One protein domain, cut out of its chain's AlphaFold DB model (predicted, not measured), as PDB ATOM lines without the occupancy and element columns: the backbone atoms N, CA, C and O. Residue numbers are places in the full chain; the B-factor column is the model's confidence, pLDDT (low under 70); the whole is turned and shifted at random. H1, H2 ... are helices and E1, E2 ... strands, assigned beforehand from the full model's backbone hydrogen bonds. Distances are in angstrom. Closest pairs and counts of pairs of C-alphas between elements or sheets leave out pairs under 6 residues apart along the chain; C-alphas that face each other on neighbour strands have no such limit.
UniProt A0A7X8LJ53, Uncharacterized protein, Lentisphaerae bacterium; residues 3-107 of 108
ATOM      1  N   VAL A   3     -10.223 -12.848  30.831       96.56
ATOM      2  CA  VAL A   3     -11.643 -12.964  31.186       96.56
ATOM      3  C   VAL A   3     -12.332 -11.654  30.818       96.56
ATOM      4  O   VAL A   3     -11.708 -10.600  30.912       96.56
ATOM      5  N   HIS A   4     -13.581 -11.711  30.386       97.19
ATOM      6  CA  HIS A   4     -14.366 -10.579  29.899       97.19
ATOM      7  C   HIS A   4     -15.088  -9.835  31.031       97.19
ATOM      8  O   HIS A   4     -15.172  -8.610  31.008       97.19
ATOM      9  N   LEU A   5     -15.600 -10.557  32.027       94.44
ATOM     10  CA  LEU A   5     -16.309 -10.077  33.222       94.44
ATOM     11  C   LEU A   5     -17.679  -9.412  33.003       94.44
ATOM     12  O   LEU A   5     -18.309  -9.023  33.988       94.44
ATOM     13  N   ASP A   6     -18.189  -9.369  31.769       93.75
ATOM     14  CA  ASP A   6     -19.524  -8.823  31.460       93.75
ATOM     15  C   ASP A   6     -20.356  -9.694  30.496       93.75
ATOM     16  O   ASP A   6     -21.330  -9.250  29.896       93.75
ATOM     17  N   LEU A   7     -20.067 -10.998  30.414       95.06
ATOM     18  CA  LEU A   7     -20.828 -11.958  29.584       95.06
ATOM     19  C   LEU A   7     -22.238 -12.284  30.108       95.06
ATOM     20  O   LEU A   7     -22.918 -13.178  29.613       95.06
ATOM     21  N   ARG A   8     -22.685 -11.586  31.154       90.06
ATOM     22  CA  ARG A   8     -24.078 -11.624  31.628       90.06
ATOM     23  C   ARG A   8     -24.971 -10.676  30.838       90.06
ATOM     24  O   ARG A   8     -26.196 -10.813  30.905       90.06
ATOM     25  N   ASN A   9     -24.372  -9.682  30.188       92.88
ATOM     26  CA  ASN A   9     -25.045  -8.831  29.233       92.88
ATOM     27  C   ASN A   9     -25.031  -9.535  27.873       92.88
ATOM     28  O   ASN A   9     -23.997  -9.626  27.220       92.88
ATOM     29  N   GLY A  10     -26.192 -10.029  27.438       92.62
ATOM     30  CA  GLY A  10     -26.301 -10.749  26.166       92.62
ATOM     31  C   GLY A  10     -25.957  -9.898  24.945       92.62
ATOM     32  O   GLY A  10     -25.603 -10.463  23.924       92.62
ATOM     33  N   GLY A  11     -26.014  -8.564  25.055       94.25
ATOM     34  CA  GLY A  11     -25.591  -7.660  23.980       94.25
ATOM     35  C   GLY A  11     -24.090  -7.719  23.677       94.25
ATOM     36  O   GLY A  11     -23.685  -7.295  22.601       94.25
ATOM     37  N   ASN A  12     -23.283  -8.284  24.583       96.56
ATOM     38  CA  ASN A  12     -21.844  -8.460  24.387       96.56
ATOM     39  C   ASN A  12     -21.498  -9.757  23.633       96.56
ATOM     40  O   ASN A  12     -20.325 -10.024  23.383       96.56
ATOM     41  N   ILE A  13     -22.500 -10.576  23.296       96.19
ATOM     42  CA  ILE A  13     -22.351 -11.821  22.540       96.19
ATOM     43  C   ILE A  13     -23.123 -11.649  21.233       96.19
ATOM     44  O   ILE A  13     -24.353 -11.604  21.235       96.19
ATOM     45  N   LEU A  14     -22.401 -11.533  20.126       96.06
ATOM     46  CA  LEU A  14     -22.962 -11.338  18.795       96.06
ATOM     47  C   LEU A  14     -22.693 -12.557  17.914       96.06
ATOM     48  O   LEU A  14     -21.930 -13.446  18.282       96.06
ATOM     49  N   LEU A  15     -23.325 -12.571  16.748       96.81
ATOM     50  CA  LEU A  15     -23.002 -13.483  15.659       96.81
ATOM     51  C   LEU A  15     -22.362 -12.660  14.545       96.81
ATOM     52  O   LEU A  15     -22.823 -11.549  14.263       96.81
ATOM     53  N   ASP A  16     -21.295 -13.174  13.952       96.12
ATOM     54  CA  ASP A  16     -20.689 -12.561  12.775       96.12
ATOM     55  C   ASP A  16     -21.417 -12.963  11.476       96.12
ATOM     56  O   ASP A  16     -22.495 -13.563  11.491       96.12
ATOM     57  N   SER A  17     -20.842 -12.599  10.327       96.25
ATOM     58  CA  SER A  17     -21.402 -12.925   9.011       96.25
ATOM     59  C   SER A  17     -21.401 -14.421   8.687       96.25
ATOM     60  O   SER A  17     -22.132 -14.835   7.791       96.25
ATOM     61  N   GLU A  18     -20.594 -15.220   9.386       97.44
ATOM     62  CA  GLU A  18     -20.512 -16.676   9.233       97.44
ATOM     63  C   GLU A  18     -21.371 -17.404  10.277       97.44
ATOM     64  O   GLU A  18     -21.398 -18.632  10.309       97.44
ATOM     65  N   ASN A  19     -22.147 -16.656  11.072       95.31
ATOM     66  CA  ASN A  19     -22.985 -17.167  12.152       95.31
ATOM     67  C   ASN A  19     -22.172 -17.792  13.304       95.31
ATOM     68  O   ASN A  19     -22.688 -18.632  14.046       95.31
ATOM     69  N   GLU A  20     -20.930 -17.341  13.488       96.69
ATOM     70  CA  GLU A  20     -20.070 -17.736  14.600       96.69
ATOM     71  C   GLU A  20     -20.182 -16.740  15.768       96.69
ATOM     72  O   GLU A  20     -20.344 -15.529  15.558       96.69
ATOM     73  N   PRO A  21     -20.123 -17.213  17.028       94.50
ATOM     74  CA  PRO A  21     -20.241 -16.346  18.187       94.50
ATOM     75  C   PRO A  21     -18.989 -15.483  18.364       94.50
ATOM     76  O   PRO A  21     -17.883 -15.988  18.569       94.50
ATOM     77  N   VAL A  22     -19.181 -14.167  18.401       96.50
ATOM     78  CA  VAL A  22     -18.128 -13.184  18.672       96.50
ATOM     79  C   VAL A  22     -18.449 -12.371  19.920       96.50
ATOM     80  O   VAL A  22     -19.604 -12.066  20.219       96.50
ATOM     81  N   LEU A  23     -17.409 -12.027  20.676       96.75
ATOM     82  CA  LEU A  23     -17.523 -11.217  21.886       96.75
ATOM     83  C   LEU A  23     -17.110  -9.777  21.593       96.75
ATOM     84  O   LEU A  23     -16.127  -9.548  20.887       96.75
ATOM     85  N   ILE A  24     -17.832  -8.818  22.163       96.56
ATOM     86  CA  ILE A  24     -17.531  -7.385  22.065       96.56
ATOM     87  C   ILE A  24     -17.526  -6.740  23.452       96.56
ATOM     88  O   ILE A  24     -17.968  -7.349  24.411       96.56
ATOM     89  N   ASP A  25     -17.071  -5.490  23.542       96.06
ATOM     90  CA  ASP A  25     -16.996  -4.729  24.798       96.06
ATOM     91  C   ASP A  25     -16.072  -5.356  25.864       96.06
ATOM     92  O   ASP A  25     -16.466  -5.821  26.934       96.06
ATOM     93  N   PHE A  26     -14.769  -5.311  25.582       96.62
ATOM     94  CA  PHE A  26     -13.723  -5.778  26.495       96.62
ATOM     95  C   PHE A  26     -13.318  -4.736  27.555       96.62
ATOM     96  O   PHE A  26     -12.264  -4.888  28.175       96.62
ATOM     97  N   GLN A  27     -14.094  -3.671  27.794       95.50
ATOM     98  CA  GLN A  27     -13.680  -2.611  28.728       95.50
ATOM     99  C   GLN A  27     -13.540  -3.110  30.175       95.50
ATOM    100  O   GLN A  27     -12.696  -2.612  30.921       95.50
ATOM    101  N   SER A  28     -14.323  -4.116  30.570       93.62
ATOM    102  CA  SER A  28     -14.213  -4.784  31.874       93.62
ATOM    103  C   SER A  28     -13.226  -5.955  31.895       93.62
ATOM    104  O   SER A  28     -13.070  -6.595  32.937       93.62
ATOM    105  N   ALA A  29     -12.588  -6.279  30.768       96.19
ATOM    106  CA  ALA A  29     -11.771  -7.476  30.656       96.19
ATOM    107  C   ALA A  29     -10.499  -7.400  31.512       96.19
ATOM    108  O   ALA A  29      -9.887  -6.347  31.691       96.19
ATOM    109  N   LEU A  30     -10.054  -8.557  32.010       96.19
ATOM    110  CA  LEU A  30      -8.878  -8.671  32.869       96.19
ATOM    111  C   LEU A  30      -7.916  -9.746  32.358       96.19
ATOM    112  O   LEU A  30      -8.291 -10.898  32.127       96.19
ATOM    113  N   ARG A  31      -6.627  -9.400  32.251       96.38
ATOM    114  CA  ARG A  31      -5.562 -10.390  32.018       96.38
ATOM    115  C   ARG A  31      -5.313 -11.164  33.310       96.38
ATOM    116  O   ARG A  31      -4.971 -10.575  34.329       96.38
ATOM    117  N   THR A  32      -5.405 -12.489  33.257       95.62
ATOM    118  CA  THR A  32      -5.304 -13.379  34.430       95.62
ATOM    119  C   THR A  32      -3.975 -14.133  34.531       95.62
ATOM    120  O   THR A  32      -3.830 -15.038  35.355       95.62
ATOM    121  N   GLY A  33      -3.004 -13.806  33.671       92.44
ATOM    122  CA  GLY A  33      -1.714 -14.509  33.596       92.44
ATOM    123  C   GLY A  33      -0.876 -14.417  34.875       92.44
ATOM    124  O   GLY A  33      -0.184 -15.367  35.211       92.44
ATOM    125  N   TRP A  34      -0.999 -13.313  35.611       93.75
ATOM    126  CA  TRP A  34      -0.274 -13.054  36.859       93.75
ATOM    127  C   TRP A  34      -1.024 -13.533  38.114       93.75
ATOM    128  O   TRP A  34      -0.460 -13.541  39.204       93.75
ATOM    129  N   LEU A  35      -2.294 -13.933  37.984       95.12
ATOM    130  CA  LEU A  35      -3.112 -14.352  39.122       95.12
ATOM    131  C   LEU A  35      -2.802 -15.795  39.543       95.12
ATOM    132  O   LEU A  35      -2.598 -16.649  38.667       95.12
ATOM    133  N   PRO A  36      -2.871 -16.122  40.851       95.94
ATOM    134  CA  PRO A  36      -2.806 -17.506  41.301       95.94
ATOM    135  C   PRO A  36      -3.957 -18.335  40.713       95.94
ATOM    136  O   PRO A  36      -5.037 -17.819  40.407       95.94
ATOM    137  N   ARG A  37      -3.733 -19.646  40.563       95.12
ATOM    138  CA  ARG A  37      -4.638 -20.557  39.840       95.12
ATOM    139  C   ARG A  37      -6.077 -20.521  40.362       95.12
ATOM    140  O   ARG A  37      -7.006 -20.574  39.562       95.12
ATOM    141  N   GLN A  38      -6.263 -20.424  41.676       94.19
ATOM    142  CA  GLN A  38      -7.583 -20.416  42.310       94.19
ATOM    143  C   GLN A  38      -8.388 -19.174  41.909       94.19
ATOM    144  O   GLN A  38      -9.539 -19.293  41.501       94.19
ATOM    145  N   TRP A  39      -7.762 -17.995  41.945       94.25
ATOM    146  CA  TRP A  39      -8.392 -16.724  41.573       94.25
ATOM    147  C   TRP A  39      -8.751 -16.684  40.098       94.25
ATOM    148  O   TRP A  39      -9.860 -16.301  39.735       94.25
ATOM    149  N   ARG A  40      -7.826 -17.143  39.252       95.38
ATOM    150  CA  ARG A  40      -8.071 -17.282  37.819       95.38
ATOM    151  C   ARG A  40      -9.297 -18.153  37.547       95.38
ATOM    152  O   ARG A  40     -10.181 -17.716  36.821       95.38
ATOM    153  N   ARG A  41      -9.381 -19.324  38.186       94.19
ATOM    154  CA  ARG A  41     -10.515 -20.247  38.029       94.19
ATOM    155  C   ARG A  41     -11.834 -19.619  38.480       94.19
ATOM    156  O   ARG A  41     -12.842 -19.783  37.803       94.19
ATOM    157  N   CYS A  42     -11.834 -18.867  39.582       94.06
ATOM    158  CA  CYS A  42     -13.022 -18.136  40.028       94.06
ATOM    159  C   CYS A  42     -13.497 -17.113  38.987       94.06
ATOM    160  O   CYS A  42     -14.695 -17.017  38.741       94.06
ATOM    161  N   LEU A  43     -12.583 -16.363  38.365       94.69
ATOM    162  CA  LEU A  43     -12.935 -15.381  37.334       94.69
ATOM    163  C   LEU A  43     -13.420 -16.043  36.038       94.69
ATOM    164  O   LEU A  43     -14.393 -15.588  35.447       94.69
ATOM    165  N   GLU A  44     -12.800 -17.150  35.629       95.44
ATOM    166  CA  GLU A  44     -13.275 -17.960  34.498       95.44
ATOM    167  C   GLU A  44     -14.698 -18.479  34.758       95.44
ATOM    168  O   GLU A  44     -15.556 -18.439  33.880       95.44
ATOM    169  N   TRP A  45     -14.994 -18.902  35.991       95.94
ATOM    170  CA  TRP A  45     -16.342 -19.317  36.381       95.94
ATOM    171  C   TRP A  45     -17.348 -18.167  36.380       95.94
ATOM    172  O   TRP A  45     -18.517 -18.397  36.071       95.94
ATOM    173  N   VAL A  46     -16.927 -16.933  36.678       94.44
ATOM    174  CA  VAL A  46     -17.790 -15.752  36.521       94.44
ATOM    175  C   VAL A  46     -18.227 -15.602  35.063       94.44
ATOM    176  O   VAL A  46     -19.430 -15.512  34.817       94.44
ATOM    177  N   ASP A  47     -17.296 -15.658  34.112       95.38
ATOM    178  CA  ASP A  47     -17.598 -15.564  32.677       95.38
ATOM    179  C   ASP A  47     -18.491 -16.706  32.194       95.38
ATOM    180  O   ASP A  47     -19.562 -16.464  31.629       95.38
ATOM    181  N   LEU A  48     -18.095 -17.950  32.487       96.69
ATOM    182  CA  LEU A  48     -18.855 -19.142  32.106       96.69
ATOM    183  C   LEU A  48     -20.272 -19.104  32.679       96.69
ATOM    184  O   LEU A  48     -21.231 -19.413  31.978       96.69
ATOM    185  N   SER A  49     -20.439 -18.656  33.927       95.75
ATOM    186  CA  SER A  49     -21.768 -18.518  34.531       95.75
ATOM    187  C   SER A  49     -22.653 -17.489  33.817       95.75
ATOM    188  O   SER A  49     -23.877 -17.626  33.829       95.75
ATOM    189  N   GLY A  50     -22.059 -16.465  33.191       94.44
ATOM    190  CA  GLY A  50     -22.768 -15.517  32.337       94.44
ATOM    191  C   GLY A  50     -23.348 -16.218  31.118       94.44
ATOM    192  O   GLY A  50     -24.570 -16.261  30.967       94.44
ATOM    193  N   VAL A  51     -22.486 -16.869  30.337       95.69
ATOM    194  CA  VAL A  51     -22.864 -17.622  29.129       95.69
ATOM    195  C   VAL A  51     -23.885 -18.716  29.450       95.69
ATOM    196  O   VAL A  51     -24.945 -18.789  28.827       95.69
ATOM    197  N   TYR A  52     -23.643 -19.520  30.484       96.19
ATOM    198  CA  TYR A  52     -24.538 -20.615  30.869       96.19
ATOM    199  C   TYR A  52     -25.901 -20.128  31.347       96.19
ATOM    200  O   TYR A  52     -26.894 -20.830  31.202       96.19
ATOM    201  N   LYS A  53     -26.008 -18.896  31.851       93.75
ATOM    202  CA  LYS A  53     -27.310 -18.309  32.172       93.75
ATOM    203  C   LYS A  53     -28.118 -17.954  30.919       93.75
ATOM    204  O   LYS A  53     -29.350 -17.935  30.975       93.75
ATOM    205  N   HIS A  54     -27.458 -17.621  29.812       94.00
ATOM    206  CA  HIS A  54     -28.127 -17.487  28.518       94.00
ATOM    207  C   HIS A  54     -28.569 -18.858  28.015       94.00
ATOM    208  O   HIS A  54     -29.749 -19.024  27.713       94.00
ATOM    209  N   TRP A  55     -27.672 -19.844  28.054       94.31
ATOM    210  CA  TRP A  55     -27.966 -21.219  27.651       94.31
ATOM    211  C   TRP A  55     -29.142 -21.818  28.436       94.31
ATOM    212  O   TRP A  55     -30.137 -22.206  27.835       94.31
ATOM    213  N   ALA A  56     -29.112 -21.779  29.769       92.44
ATOM    214  CA  ALA A  56     -30.171 -22.322  30.622       92.44
ATOM    215  C   ALA A  56     -31.553 -21.680  30.399       92.44
ATOM    216  O   ALA A  56     -32.570 -22.240  30.789       92.44
ATOM    217  N   ARG A  57     -31.612 -20.488  29.799       90.69
ATOM    218  CA  ARG A  57     -32.880 -19.837  29.443       90.69
ATOM    219  C   ARG A  57     -33.438 -20.329  28.109       90.69
ATOM    220  O   ARG A  57     -34.639 -20.229  27.903       90.69
ATOM    221  N   LEU A  58     -32.559 -20.744  27.204       91.75
ATOM    222  CA  LEU A  58     -32.897 -21.106  25.831       91.75
ATOM    223  C   LEU A  58     -33.099 -22.613  25.667       91.75
ATOM    224  O   LEU A  58     -34.038 -23.009  24.991       91.75
ATOM    225  N   ALA A  59     -32.235 -23.425  26.280       91.19
ATOM    226  CA  ALA A  59     -32.238 -24.883  26.149       91.19
ATOM    227  C   ALA A  59     -31.625 -25.558  27.400       91.19
ATOM    228  O   ALA A  59     -30.533 -26.135  27.317       91.19
ATOM    229  N   PRO A  60     -32.246 -25.425  28.591       89.62
ATOM    230  CA  PRO A  60     -31.689 -25.921  29.856       89.62
ATOM    231  C   PRO A  60     -31.344 -27.416  29.842       89.62
ATOM    232  O   PRO A  60     -30.296 -27.808  30.352       89.62
ATOM    233  N   GLU A  61     -32.172 -28.238  29.205       89.75
ATOM    234  CA  GLU A  61     -32.016 -29.690  29.092       89.75
ATOM    235  C   GLU A  61     -30.740 -30.135  28.355       89.75
ATOM    236  O   GLU A  61     -30.282 -31.260  28.538       89.75
ATOM    237  N   THR A  62     -30.128 -29.253  27.559       93.31
ATOM    238  CA  THR A  62     -28.930 -29.572  26.759       93.31
ATOM    239  C   THR A  62     -27.609 -29.230  27.458       93.31
ATOM    240  O   THR A  62     -26.531 -29.553  26.959       93.31
ATOM    241  N   MET A  63     -27.664 -28.571  28.618       91.50
ATOM    242  CA  MET A  63     -26.487 -27.967  29.243       91.50
ATOM    243  C   MET A  63     -25.600 -28.991  29.976       91.50
ATOM    244  O   MET A  63     -24.371 -28.886  29.946       91.50
ATOM    245  N   GLY A  64     -26.205 -30.007  30.592       94.06
ATOM    246  CA  GLY A  64     -25.502 -31.064  31.321       94.06
ATOM    247  C   GLY A  64     -24.960 -30.651  32.697       94.06
ATOM    248  O   GLY A  64     -24.757 -29.474  33.006       94.06
ATOM    249  N   GLU A  65     -24.695 -31.659  33.526       94.00
ATOM    250  CA  GLU A  65     -24.452 -31.500  34.966       94.00
ATOM    251  C   GLU A  65     -23.243 -30.609  35.310       94.00
ATOM    252  O   GLU A  65     -23.326 -29.757  36.195       94.00
ATOM    253  N   GLU A  66     -22.105 -30.763  34.624       93.94
ATOM    254  CA  GLU A  66     -20.887 -29.996  34.935       93.94
ATOM    255  C   GLU A  66     -21.117 -28.478  34.820       93.94
ATOM    256  O   GLU A  66     -20.659 -27.688  35.651       93.94
ATOM    257  N   ARG A  67     -21.880 -28.069  33.806       95.25
ATOM    258  CA  ARG A  67     -22.213 -26.668  33.533       95.25
ATOM    259  C   ARG A  67     -23.289 -26.160  34.495       95.25
ATOM    260  O   ARG A  67     -23.189 -25.030  34.979       95.25
ATOM    261  N   GLU A  68     -24.257 -27.009  34.850       94.75
ATOM    262  CA  GLU A  68     -25.250 -26.727  35.899       94.75
ATOM    263  C   GLU A  68     -24.573 -26.449  37.251       94.75
ATOM    264  O   GLU A  68     -24.916 -25.473  37.925       94.75
ATOM    265  N   ARG A  69     -23.532 -27.210  37.615       94.62
ATOM    266  CA  ARG A  69     -22.760 -26.990  38.852       94.62
ATOM    267  C   ARG A  69     -22.077 -25.618  38.901       94.62
ATOM    268  O   ARG A  69     -21.994 -25.017  39.973       94.62
ATOM    269  N   ILE A  70     -21.640 -25.071  37.763       95.75
ATOM    270  CA  ILE A  70     -21.085 -23.705  37.696       95.75
ATOM    271  C   ILE A  70     -22.177 -22.656  37.957       95.75
ATOM    272  O   ILE A  70     -21.940 -21.686  38.684       95.75
ATOM    273  N   LEU A  71     -23.395 -22.857  37.438       94.81
ATOM    274  CA  LEU A  71     -24.530 -21.987  37.770       94.81
ATOM    275  C   LEU A  71     -24.901 -22.077  39.250       94.81
ATOM    276  O   LEU A  71     -25.133 -21.049  39.881       94.81
ATOM    277  N   VAL A  72     -24.895 -23.274  39.834       95.06
ATOM    278  CA  VAL A  72     -25.149 -23.481  41.267       95.06
ATOM    279  C   VAL A  72     -24.097 -22.767  42.113       95.06
ATOM    280  O   VAL A  72     -24.448 -22.046  43.050       95.06
ATOM    281  N   TRP A  73     -22.813 -22.877  41.757       94.88
ATOM    282  CA  TRP A  73     -21.750 -22.107  42.402       94.88
ATOM    283  C   TRP A  73     -22.023 -20.600  42.318       94.88
ATOM    284  O   TRP A  73     -21.924 -19.897  43.328       94.88
ATOM    285  N   GLN A  74     -22.431 -20.094  41.152       93.00
ATOM    286  CA  GLN A  74     -22.769 -18.683  40.979       93.00
ATOM    287  C   GLN A  74     -23.961 -18.267  41.850       93.00
ATOM    288  O   GLN A  74     -23.919 -17.196  42.464       93.00
ATOM    289  N   LEU A  75     -24.992 -19.112  41.952       92.69
ATOM    290  CA  LEU A  75     -26.175 -18.880  42.777       92.69
ATOM    291  C   LEU A  75     -25.834 -18.891  44.270       92.69
ATOM    292  O   LEU A  75     -26.331 -18.032  44.993       92.69
ATOM    293  N   LYS A  76     -24.935 -19.768  44.732       92.38
ATOM    294  CA  LYS A  76     -24.418 -19.770  46.116       92.38
ATOM    295  C   LYS A  76     -23.580 -18.507  46.408       92.38
ATOM    296  O   LYS A  76     -23.615 -17.962  47.512       92.38
ATOM    297  N   ASN A  77     -22.881 -17.971  45.403       90.94
ATOM    298  CA  ASN A  77     -21.990 -16.809  45.535       90.94
ATOM    299  C   ASN A  77     -22.629 -15.465  45.153       90.94
ATOM    300  O   ASN A  77     -22.000 -14.410  45.254       90.94
ATOM    301  N   ARG A  78     -23.904 -15.450  44.759       87.88
ATOM    302  CA  ARG A  78     -24.552 -14.262  44.191       87.88
ATOM    303  C   ARG A  78     -24.612 -13.049  45.123       87.88
ATOM    304  O   ARG A  78     -24.843 -11.939  44.647       87.88
ATOM    305  N   LYS A  79     -24.450 -13.240  46.432       85.81
ATOM    306  CA  LYS A  79     -24.440 -12.168  47.440       85.81
ATOM    307  C   LYS A  79     -23.366 -11.107  47.175       85.81
ATOM    308  O   LYS A  79     -23.594  -9.940  47.474       85.81
ATOM    309  N   TRP A  80     -22.250 -11.491  46.553       83.12
ATOM    310  CA  TRP A  80     -21.155 -10.576  46.219       83.12
ATOM    311  C   TRP A  80     -21.546  -9.546  45.148       83.12
ATOM    312  O   TRP A  80     -21.033  -8.433  45.150       83.12
ATOM    313  N   TRP A  81     -22.559  -9.837  44.322       77.12
ATOM    314  CA  TRP A  81     -23.091  -8.904  43.315       77.12
ATOM    315  C   TRP A  81     -23.905  -7.736  43.896       77.12
ATOM    316  O   TRP A  81     -24.392  -6.895  43.140       77.12
ATOM    317  N   ARG A  82     -24.099  -7.694  45.223       72.88
ATOM    318  CA  ARG A  82     -24.713  -6.555  45.927       72.88
ATOM    319  C   ARG A  82     -23.778  -5.349  45.990       72.88
ATOM    320  O   ARG A  82     -24.252  -4.234  46.182       72.88
ATOM    321  N   ILE A  83     -22.476  -5.565  45.823       69.19
ATOM    322  CA  ILE A  83     -21.464  -4.512  45.805       69.19
ATOM    323  C   ILE A  83     -21.309  -4.054  44.350       69.19
ATOM    324  O   ILE A  83     -20.797  -4.799  43.517       69.19
ATOM    325  N   ARG A  84     -21.800  -2.852  44.020       63.75
ATOM    326  CA  ARG A  84     -21.612  -2.217  42.703       63.75
ATOM    327  C   ARG A  84     -20.948  -0.853  42.894       63.75
ATOM    328  O   ARG A  84     -21.602   0.105  43.306       63.75
ATOM    329  N   GLY A  85     -19.648  -0.768  42.608       64.38
ATOM    330  CA  GLY A  85     -18.842   0.415  42.928       64.38
ATOM    331  C   GLY A  85     -18.855   0.693  44.435       64.38
ATOM    332  O   GLY A  85     -18.727  -0.231  45.233       64.38
ATOM    333  N   TYR A  86     -19.093   1.944  44.829       55.12
ATOM    334  CA  TYR A  86     -19.247   2.339  46.239       55.12
ATOM    335  C   TYR A  86     -20.679   2.183  46.782       55.12
ATOM    336  O   TYR A  86     -20.949   2.541  47.927       55.12
ATOM    337  N   ARG A  87     -21.628   1.672  45.980       56.94
ATOM    338  CA  ARG A  87     -23.035   1.528  46.379       56.94
ATOM    339  C   ARG A  87     -23.334   0.072  46.719       56.94
ATOM    340  O   ARG A  87     -23.271  -0.818  45.869       56.94
ATOM    341  N   LEU A  88     -23.723  -0.156  47.969       65.56
ATOM    342  CA  LEU A  88     -24.377  -1.392  48.373       65.56
ATOM    343  C   LEU A  88     -25.807  -1.354  47.837       65.56
ATOM    344  O   LEU A  88     -26.627  -0.558  48.290       65.56
ATOM    345  N   SER A  89     -26.118  -2.201  46.859       61.91
ATOM    346  CA  SER A  89     -27.509  -2.455  46.502       61.91
ATOM    347  C   SER A  89     -28.134  -3.286  47.629       61.91
ATOM    348  O   SER A  89     -27.696  -4.420  47.876       61.91
ATOM    349  N   PRO A  90     -29.137  -2.756  48.352       61.38
ATOM    350  CA  PRO A  90     -29.697  -3.460  49.497       61.38
ATOM    351  C   PRO A  90     -30.489  -4.691  49.057       61.38
ATOM    352  O   PRO A  90     -30.576  -5.658  49.812       61.38
ATOM    353  N   ARG A  91     -31.023  -4.685  47.828       68.75
ATOM    354  CA  ARG A  91     -31.989  -5.674  47.366       68.75
ATOM    355  C   ARG A  91     -31.423  -6.525  46.246       68.75
ATOM    356  O   ARG A  91     -31.188  -6.069  45.130       68.75
ATOM    357  N   GLN A  92     -31.252  -7.801  46.553       79.81
ATOM    358  CA  GLN A  92     -31.048  -8.802  45.532       79.81
ATOM    359  C   GLN A  92     -32.406  -9.218  44.959       79.81
ATOM    360  O   GLN A  92     -33.366  -9.341  45.712       79.81
ATOM    361  N   ARG A  93     -32.500  -9.423  43.639       86.69
ATOM    362  CA  ARG A  93     -33.729  -9.969  43.036       86.69
ATOM    363  C   ARG A  93     -34.077 -11.336  43.628       86.69
ATOM    364  O   ARG A  93     -33.174 -12.049  44.066       86.69
ATOM    365  N   ASP A  94     -35.321 -11.760  43.516       89.12
ATOM    366  CA  ASP A  94     -35.698 -13.121  43.899       89.12
ATOM    367  C   ASP A  94     -35.126 -14.166  42.927       89.12
ATOM    368  O   ASP A  94     -34.706 -13.850  41.801       89.12
ATOM    369  N   LEU A  95     -35.027 -15.409  43.405       89.81
ATOM    370  CA  LEU A  95     -34.657 -16.558  42.578       89.81
ATOM    371  C   LEU A  95     -35.800 -16.881  41.614       89.81
ATOM    372  O   LEU A  95     -36.963 -16.888  42.010       89.81
ATOM    373  N   LYS A  96     -35.455 -17.166  40.359       89.44
ATOM    374  CA  LYS A  96     -36.402 -17.714  39.377       89.44
ATOM    375  C   LYS A  96     -36.651 -19.195  39.676       89.44
ATOM    376  O   LYS A  96     -35.788 -19.821  40.284       89.44
ATOM    377  N   GLU A  97     -37.765 -19.758  39.210       88.81
ATOM    378  CA  GLU A  97     -38.095 -21.172  39.476       88.81
ATOM    379  C   GLU A  97     -36.978 -22.131  39.054       88.81
ATOM    380  O   GLU A  97     -36.475 -22.864  39.898       88.81
ATOM    381  N   TYR A  98     -36.441 -21.999  37.838       86.94
ATOM    382  CA  TYR A  98     -35.314 -22.840  37.405       86.94
ATOM    383  C   TYR A  98     -34.066 -22.711  38.307       86.94
ATOM    384  O   TYR A  98     -33.293 -23.652  38.458       86.94
ATOM    385  N   GLU A  99     -33.829 -21.543  38.921       91.12
ATOM    386  CA  GLU A  99     -32.695 -21.349  39.835       91.12
ATOM    387  C   GLU A  99     -32.946 -22.042  41.176       91.12
ATOM    388  O   GLU A  99     -32.002 -22.538  41.790       91.12
ATOM    389  N   LYS A 100     -34.206 -22.082  41.628       92.62
ATOM    390  CA  LYS A 100     -34.612 -22.849  42.811       92.62
ATOM    391  C   LYS A 100     -34.490 -24.346  42.541       92.62
ATOM    392  O   LYS A 100     -33.945 -25.049  43.379       92.62
ATOM    393  N   GLU A 101     -34.916 -24.809  41.370       91.12
ATOM    394  CA  GLU A 101     -34.788 -26.209  40.944       91.12
ATOM    395  C   GLU A 101     -33.322 -26.651  40.865       91.12
ATOM    396  O   GLU A 101     -32.968 -27.694  41.410       91.12
ATOM    397  N   LEU A 102     -32.445 -25.837  40.265       91.00
ATOM    398  CA  LEU A 102     -31.002 -26.108  40.229       91.00
ATOM    399  C   LEU A 102     -30.400 -26.202  41.636       91.00
ATOM    400  O   LEU A 102     -29.590 -27.088  41.907       91.00
ATOM    401  N   LEU A 103     -30.796 -25.299  42.539       92.50
ATOM    402  CA  LEU A 103     -30.364 -25.343  43.935       92.50
ATOM    403  C   LEU A 103     -30.950 -26.536  44.689       92.50
ATOM    404  O   LEU A 103     -30.265 -27.073  45.542       92.50
ATOM    405  N   ALA A 104     -32.172 -26.971  44.395       91.81
ATOM    406  CA  ALA A 104     -32.736 -28.174  45.000       91.81
ATOM    407  C   ALA A 104     -32.008 -29.437  44.516       91.81
ATOM    408  O   ALA A 104     -31.767 -30.344  45.302       91.81
ATOM    409  N   ARG A 105     -31.611 -29.474  43.237       90.50
ATOM    410  CA  ARG A 105     -30.934 -30.621  42.618       90.50
ATOM    411  C   ARG A 105     -29.474 -30.783  43.059       90.50
ATOM    412  O   ARG A 105     -29.014 -31.907  43.207       90.50
ATOM    413  N   TYR A 106     -28.747 -29.681  43.254       89.62
ATOM    414  CA  TYR A 106     -27.293 -29.680  43.517       89.62
ATOM    415  C   TYR A 106     -26.890 -28.868  44.758       89.62
ATOM    416  O   TYR A 106     -25.752 -28.406  44.880       89.62
ATOM    417  N   GLY A 107     -27.849 -28.577  45.635       74.88
ATOM    418  CA  GLY A 107     -27.680 -27.669  46.770       74.88
ATOM    419  C   GLY A 107     -26.814 -28.204  47.894       74.88
ATOM    420  O   GLY A 107     -26.299 -27.383  48.657       74.88
TER     421      GLY A 107
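What this domain is: This is residues 3 to 107 of the 108 residues of an uncharacterized protein of Lentisphaerae bacterium (UniProt A0A7X8LJ53). Helix H2 lies between H1 and H3, crossing both; a hairpin, E1 and E2, lies beyond H1. The printed part has 105 residues, with two antiparallel strands, then three helices; mostly helix. It is compact, radius of gyration of the C-alphas 14.9 A, spanning 38 by 37 by 27 A.

How they stand to each other: Look at E1, residues 13 to 15, and E2, 21 to 23, a hairpin; N 14 and O 22 are within hydrogen-bond range, 2.8 A. H1, residues 37 to 58, touches H2, 65 to 82, about perpendicular at 75 degrees; closest are C-alphas 49 and 71, 5.5 A. H2 touches H3, 97 to 106, at a steep tilt of 65 degrees; closest are C-alphas 72 and 103, 6.1 A. O i to N i+4 pairs are within range throughout H3, 17 of 18 in H1, 9 of 14 in H2.

Where its parts are: Find C-alpha 37 at (-4.638, -20.557, 39.840); H1 runs 31.5 A. H3 ends at C-alpha 106, (-27.293, -29.680, 43.517).

The domain as a whole: Long links precede H1 and H3; residues 83 to 91 have pLDDT under 70.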